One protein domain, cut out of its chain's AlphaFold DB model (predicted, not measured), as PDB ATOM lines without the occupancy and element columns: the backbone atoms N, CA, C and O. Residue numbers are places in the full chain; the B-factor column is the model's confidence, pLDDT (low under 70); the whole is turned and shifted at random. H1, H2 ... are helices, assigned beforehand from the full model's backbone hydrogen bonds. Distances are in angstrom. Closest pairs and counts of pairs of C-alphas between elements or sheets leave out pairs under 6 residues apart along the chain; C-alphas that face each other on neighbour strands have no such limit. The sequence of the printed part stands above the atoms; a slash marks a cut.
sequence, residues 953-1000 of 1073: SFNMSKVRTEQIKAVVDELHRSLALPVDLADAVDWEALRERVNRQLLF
ATOM      1  N   SER A 953       7.399  29.766 -33.523       91.31
ATOM      2  CA  SER A 953       6.903  30.830 -34.411       91.31
ATOM      3  C   SER A 953       5.876  31.740 -33.716       91.31
ATOM      4  O   SER A 953       6.050  32.961 -33.706       91.31
ATOM      5  N   PHE A 954       4.887  31.167 -33.014       91.75
ATOM      6  CA  PHE A 954       3.933  31.941 -32.207       91.75
ATOM      7  C   PHE A 954       4.634  32.821 -31.172       91.75
ATOM      8  O   PHE A 954       4.328  33.999 -31.015       91.75
ATOM      9  N   ASN A 955       5.590  32.247 -30.441       89.62
ATOM     10  CA  ASN A 955       6.227  32.912 -29.313       89.62
ATOM     11  C   ASN A 955       7.214  34.016 -29.721       89.62
ATOM     12  O   ASN A 955       7.465  34.897 -28.901       89.62
ATOM     13  N   MET A 956       7.717  33.998 -30.961       86.88
ATOM     14  CA  MET A 956       8.526  35.077 -31.546       86.88
ATOM     15  C   MET A 956       7.683  36.192 -32.173       86.88
ATOM     16  O   MET A 956       8.096  37.346 -32.132       86.88
ATOM     17  N   SER A 957       6.512  35.877 -32.738       90.06
ATOM     18  CA  SER A 957       5.671  36.871 -33.424       90.06
ATOM     19  C   SER A 957       4.514  37.435 -32.586       90.06
ATOM     20  O   SER A 957       3.903  38.417 -33.005       90.06
ATOM     21  N   LYS A 958       4.190  36.853 -31.421       93.19
ATOM     22  CA  LYS A 958       3.088  37.334 -30.568       93.19
ATOM     23  C   LYS A 958       3.347  38.734 -30.013       93.19
ATOM     24  O   LYS A 958       4.376  38.997 -29.390       93.19
ATOM     25  N   VAL A 959       2.354  39.604 -30.159       94.50
ATOM     26  CA  VAL A 959       2.322  40.924 -29.526       94.50
ATOM     27  C   VAL A 959       1.690  40.841 -28.139       94.50
ATOM     28  O   VAL A 959       0.771  40.053 -27.888       94.50
ATOM     29  N   ARG A 960       2.191  41.667 -27.221       94.25
ATOM     30  CA  ARG A 960       1.612  41.897 -25.893       94.25
ATOM     31  C   ARG A 960       0.667  43.093 -25.911       94.25
ATOM     32  O   ARG A 960       0.752  43.957 -26.785       94.25
ATOM     33  N   THR A 961      -0.209  43.159 -24.917       93.44
ATOM     34  CA  THR A 961      -1.239  44.196 -24.781       93.44
ATOM     35  C   THR A 961      -0.623  45.604 -24.713       93.44
ATOM     36  O   THR A 961      -1.152  46.541 -25.307       93.44
ATOM     37  N   GLU A 962       0.556  45.744 -24.100       94.00
ATOM     38  CA  GLU A 962       1.291  47.013 -23.965       94.00
ATOM     39  C   GLU A 962       1.889  47.487 -25.298       94.00
ATOM     40  O   GLU A 962       1.933  48.684 -25.565       94.00
ATOM     41  N   GLN A 963       2.323  46.557 -26.158       94.69
ATOM     42  CA  GLN A 963       2.879  46.886 -27.477       94.69
ATOM     43  C   GLN A 963       1.790  47.416 -28.415       94.69
ATOM     44  O   GLN A 963       2.031  48.349 -29.175       94.69
ATOM     45  N   ILE A 964       0.582  46.849 -28.336       92.88
ATOM     46  CA  ILE A 964      -0.573  47.317 -29.111       92.88
ATOM     47  C   ILE A 964      -1.010  48.702 -28.628       92.88
ATOM     48  O   ILE A 964      -1.219  49.579 -29.462       92.88
ATOM     49  N   LYS A 965      -1.084  48.915 -27.304       91.69
ATOM     50  CA  LYS A 965      -1.357  50.236 -26.718       91.69
ATOM     51  C   LYS A 965      -0.366  51.280 -27.224       91.69
ATOM     52  O   LYS A 965      -0.790  52.209 -27.896       91.69
ATOM     53  N   ALA A 966       0.939  51.049 -27.066       92.62
ATOM     54  CA  ALA A 966       1.972  51.990 -27.505       92.62
ATOM     55  C   ALA A 966       1.880  52.371 -29.001       92.62
ATOM     56  O   ALA A 966       2.121  53.525 -29.356       92.62
ATOM     57  N   VAL A 967       1.501  51.431 -29.879       92.50
ATOM     58  CA  VAL A 967       1.269  51.710 -31.309       92.50
ATOM     59  C   VAL A 967       0.001  52.545 -31.529       92.50
ATOM     60  O   VAL A 967       0.030  53.490 -32.316       92.50
ATOM     61  N   VAL A 968      -1.101  52.245 -30.836       89.50
ATOM     62  CA  VAL A 968      -2.340  53.039 -30.935       89.50
ATOM     63  C   VAL A 968      -2.153  54.435 -30.335       89.50
ATOM     64  O   VAL A 968      -2.589  55.407 -30.945       89.50
ATOM     65  N   ASP A 969      -1.422  54.569 -29.228       88.62
ATOM     66  CA  ASP A 969      -1.074  55.849 -28.603       88.62
ATOM     67  C   ASP A 969      -0.228  56.729 -29.544       88.62
ATOM     68  O   ASP A 969      -0.367  57.956 -29.554       88.62
ATOM     69  N   GLU A 970       0.651  56.127 -30.353       92.44
ATOM     70  CA  GLU A 970       1.424  56.830 -31.386       92.44
ATOM     71  C   GLU A 970       0.555  57.244 -32.577       92.44
ATOM     72  O   GLU A 970       0.646  58.381 -33.042       92.44
ATOM     73  N   LEU A 971      -0.350  56.370 -33.031       90.62
ATOM     74  CA  LEU A 971      -1.336  56.703 -34.062       90.62
ATOM     75  C   LEU A 971      -2.278  57.824 -33.600       90.62
ATOM     76  O   LEU A 971      -2.576  58.723 -34.380       90.62
ATOM     77  N   HIS A 972      -2.688  57.834 -32.330       87.12
ATOM     78  CA  HIS A 972      -3.489  58.903 -31.729       87.12
ATOM     79  C   HIS A 972      -2.774  60.251 -31.774       87.12
ATOM     80  O   HIS A 972      -3.340  61.233 -32.257       87.12
ATOM     81  N   ARG A 973      -1.518  60.288 -31.315       88.31
ATOM     82  CA  ARG A 973      -0.691  61.503 -31.314       88.31
ATOM     83  C   ARG A 973      -0.345  61.972 -32.732       88.31
ATOM     84  O   ARG A 973      -0.320  63.175 -32.973       88.31
ATOM     85  N   SER A 974      -0.154  61.046 -33.671       92.19
ATOM     86  CA  SER A 974       0.178  61.340 -35.073       92.19
ATOM     87  C   SER A 974      -1.023  61.782 -35.922       92.19
ATOM     88  O   SER A 974      -0.857  62.581 -36.840       92.19
ATOM     89  N   LEU A 975      -2.225  61.262 -35.646       91.00
ATOM     90  CA  LEU A 975      -3.447  61.519 -36.427       91.00
ATOM     91  C   LEU A 975      -4.429  62.484 -35.738       91.00
ATOM     92  O   LEU A 975      -5.472  62.791 -36.312       91.00
ATOM     93  N   ALA A 976      -4.109  62.953 -34.526       87.06
ATOM     94  CA  ALA A 976      -4.941  63.836 -33.701       87.06
ATOM     95  C   ALA A 976      -6.389  63.324 -33.523       87.06
ATOM     96  O   ALA A 976      -7.357  64.081 -33.638       87.06
ATOM     97  N   LEU A 977      -6.541  62.018 -33.271       82.44
ATOM     98  CA  LEU A 977      -7.853  61.379 -33.145       82.44
ATOM     99  C   LEU A 977      -8.603  61.914 -31.905       82.44
ATOM    100  O   LEU A 977      -8.054  61.879 -30.806       82.44
ATOM    101  N   PRO A 978      -9.861  62.384 -32.040       75.31
ATOM    102  CA  PRO A 978     -10.581  63.104 -30.982       75.31
ATOM    103  C   PRO A 978     -11.261  62.183 -29.950       75.31
ATOM    104  O   PRO A 978     -12.192  62.604 -29.265       75.31
ATOM    105  N   VAL A 979     -10.851  60.916 -29.876       72.31
ATOM    106  CA  VAL A 979     -11.433  59.890 -29.003       72.31
ATOM    107  C   VAL A 979     -10.321  59.335 -28.134       72.31
ATOM    108  O   VAL A 979      -9.275  58.958 -28.656       72.31
ATOM    109  N   ASP A 980     -10.550  59.242 -26.829       72.25
ATOM    110  CA  ASP A 980      -9.675  58.461 -25.963       72.25
ATOM    111  C   ASP A 980     -10.041  56.975 -26.108       72.25
ATOM    112  O   ASP A 980     -11.120  56.543 -25.700       72.25
ATOM    113  N   LEU A 981      -9.182  56.196 -26.775       72.81
ATOM    114  CA  LEU A 981      -9.420  54.763 -26.987       72.81
ATOM    115  C   LEU A 981      -9.005  53.913 -25.777       72.81
ATOM    116  O   LEU A 981      -9.280  52.712 -25.789       72.81
ATOM    117  N   ALA A 982      -8.389  54.496 -24.737       72.12
ATOM    118  CA  ALA A 982      -7.920  53.760 -23.562       72.12
ATOM    119  C   ALA A 982      -9.035  52.924 -22.909       72.12
ATOM    120  O   ALA A 982      -8.828  51.733 -22.664       72.12
ATOM    121  N   ASP A 983     -10.216  53.522 -22.727       73.62
ATOM    122  CA  ASP A 983     -11.391  52.889 -22.110       73.62
ATOM    123  C   ASP A 983     -12.389  52.312 -23.135       73.62
ATOM    124  O   ASP A 983     -13.241  51.496 -22.789       73.62
ATOM    125  N   ALA A 984     -12.299  52.716 -24.408       82.62
ATOM    126  CA  ALA A 984     -13.240  52.306 -25.457       82.62
ATOM    127  C   ALA A 984     -12.875  50.976 -26.148       82.62
ATOM    128  O   ALA A 984     -13.692  50.417 -26.883       82.62
ATOM    129  N   VAL A 985     -11.647  50.477 -25.961       88.00
ATOM    130  CA  VAL A 985     -11.126  49.282 -26.639       88.00
ATOM    131  C   VAL A 985     -10.903  48.148 -25.645       88.00
ATOM    132  O   VAL A 985     -10.118  48.265 -24.710       88.00
ATOM    133  N   ASP A 986     -11.504  46.985 -25.910       91.69
ATOM    134  CA  ASP A 986     -11.051  45.732 -25.301       91.69
ATOM    135  C   ASP A 986      -9.689  45.344 -25.899       91.69
ATOM    136  O   ASP A 986      -9.585  44.726 -26.967       91.69
ATOM    137  N   TRP A 987      -8.636  45.767 -25.199       91.56
ATOM    138  CA  TRP A 987      -7.240  45.537 -25.554       91.56
ATOM    139  C   TRP A 987      -6.837  44.064 -25.501       91.56
ATOM    140  O   TRP A 987      -5.967  43.650 -26.267       91.56
ATOM    141  N   GLU A 988      -7.461  43.267 -24.633       91.94
ATOM    142  CA  GLU A 988      -7.136  41.851 -24.465       91.94
ATOM    143  C   GLU A 988      -7.734  41.041 -25.618       91.94
ATOM    144  O   GLU A 988      -7.019  40.289 -26.285       91.94
ATOM    145  N   ALA A 989      -9.004  41.285 -25.961       92.50
ATOM    146  CA  ALA A 989      -9.608  40.709 -27.155       92.50
ATOM    147  C   ALA A 989      -8.989  41.263 -28.451       92.50
ATOM    148  O   ALA A 989      -8.945  40.545 -29.450       92.50
ATOM    149  N   LEU A 990      -8.481  42.504 -28.473       93.00
ATOM    150  CA  LEU A 990      -7.707  43.019 -29.610       93.00
ATOM    151  C   LEU A 990      -6.375  42.275 -29.762       93.00
ATOM    152  O   LEU A 990      -6.086  41.785 -30.853       93.00
ATOM    153  N   ARG A 991      -5.604  42.120 -28.678       94.62
ATOM    154  CA  ARG A 991      -4.360  41.335 -28.675       94.62
ATOM    155  C   ARG A 991      -4.602  39.902 -29.117       94.62
ATOM    156  O   ARG A 991      -3.849  39.367 -29.924       94.62
ATOM    157  N   GLU A 992      -5.667  39.296 -28.619       93.44
ATOM    158  CA  GLU A 992      -6.069  37.947 -28.990       93.44
ATOM    159  C   GLU A 992      -6.466  37.845 -30.474       93.44
ATOM    160  O   GLU A 992      -5.993  36.946 -31.168       93.44
ATOM    161  N   ARG A 993      -7.233  38.804 -31.018       94.06
ATOM    162  CA  ARG A 993      -7.545  38.864 -32.462       94.06
ATOM    163  C   ARG A 993      -6.299  39.018 -33.338       94.06
ATOM    164  O   ARG A 993      -6.265  38.420 -34.411       94.06
ATOM    165  N   VAL A 994      -5.298  39.792 -32.909       93.69
ATOM    166  CA  VAL A 994      -4.032  39.962 -33.648       93.69
ATOM    167  C   VAL A 994      -3.186  38.688 -33.575       93.69
ATOM    168  O   VAL A 994      -2.808  38.145 -34.611       93.69
ATOM    169  N   ASN A 995      -2.947  38.149 -32.376       94.38
ATOM    170  CA  ASN A 995      -2.129  36.943 -32.198       94.38
ATOM    171  C   ASN A 995      -2.730  35.714 -32.897       94.38
ATOM    172  O   ASN A 995      -1.993  34.859 -33.385       94.38
ATOM    173  N   ARG A 996      -4.058  35.640 -33.036       92.44
ATOM    174  CA  ARG A 996      -4.732  34.570 -33.784       92.44
ATOM    175  C   ARG A 996      -4.376  34.530 -35.278       92.44
ATOM    176  O   ARG A 996      -4.445  33.457 -35.860       92.44
ATOM    177  N   GLN A 997      -3.928  35.640 -35.876       91.38
ATOM    178  CA  GLN A 997      -3.461  35.710 -37.278       91.38
ATOM    179  C   GLN A 997      -2.043  35.131 -37.483       91.38
ATOM    180  O   GLN A 997      -1.539  35.031 -38.607       91.38
ATOM    181  N   LEU A 998      -1.364  34.761 -36.393       91.00
ATOM    182  CA  LEU A 998      -0.085  34.052 -36.440       91.00
ATOM    183  C   LEU A 998      -0.288  32.556 -36.713       91.00
ATOM    184  O   LEU A 998       0.528  31.941 -37.405       91.00
ATOM    185  N   LEU A 999      -1.400  32.013 -36.211       91.31
ATOM    186  CA  LEU A 999      -1.817  30.625 -36.371       91.31
ATOM    187  C   LEU A 999      -2.348  30.381 -37.790       91.31
ATOM    188  O   LEU A 999      -3.103  31.188 -38.327       91.31
ATOM    189  N   PHE A1000      -2.009  29.234 -38.372       93.06
ATOM    190  CA  PHE A1000      -2.606  28.750 -39.620       93.06
ATOM    191  C   PHE A1000      -2.811  27.234 -39.559       93.06
ATOM    192  O   PHE A1000      -2.209  26.551 -38.728       93.06
TER     193      PHE A1000
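This is residues 953 to 1000 of the 1073 residues of a protein of Besnoitia besnoiti (UniProt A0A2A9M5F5). The longest helix, H2, fills one end of a loose model, and a wide loop of residues 976 to 986 leads from its far end back to H3, which meets H2 near the first residues of both and runs on to short H1 at the other end. The 48 printed residues hold three named helices, H1, H2 and H3 in chain order, and no named strand; the class is all helix. The radius of gyration of the C-alphas is 12.1 A, and the spans, 36 by 18 by 16 A, are only just elongated.

H2, residues 961 to 975, touches H3, residues 987 to 998, with residues 961 to 965 alone, meeting residues 987 to 991; the closest C-alphas, of Thr 961 and Arg 991, are 5.8 A apart. Their lines are about perpendicular at 78 degrees. H1, residues 953 to 957, touches residues 995 to 998 of H3 alone; the closest C-alphas, of Phe 954 and Leu 998, are 6.2 A apart. H1 and H2 are apart. Every O i to N i+4 pair is within hydrogen-bond range in H1 and H2, and 6 of 8 in H3.

H2 measures 21.0 A from C-alpha 961 at (-1.239, 44.196, -24.781) to C-alpha 975 at (-3.447, 61.519, -36.427); H3 measures 17.4 A from C-alpha 987 at (-7.240, 45.537, -25.554) to C-alpha 998 at (-0.085, 34.052, -36.440), and H1 measures 6.2 A from its first to its last C-alpha.

The C-alphas of Ser 953 and Pro 978, the two farthest apart, are 36.9 A apart. The printed part has no cut; H1 to H2 is a tight link, H2 to H3 a long one. No printed residue is under 70 in pLDDT.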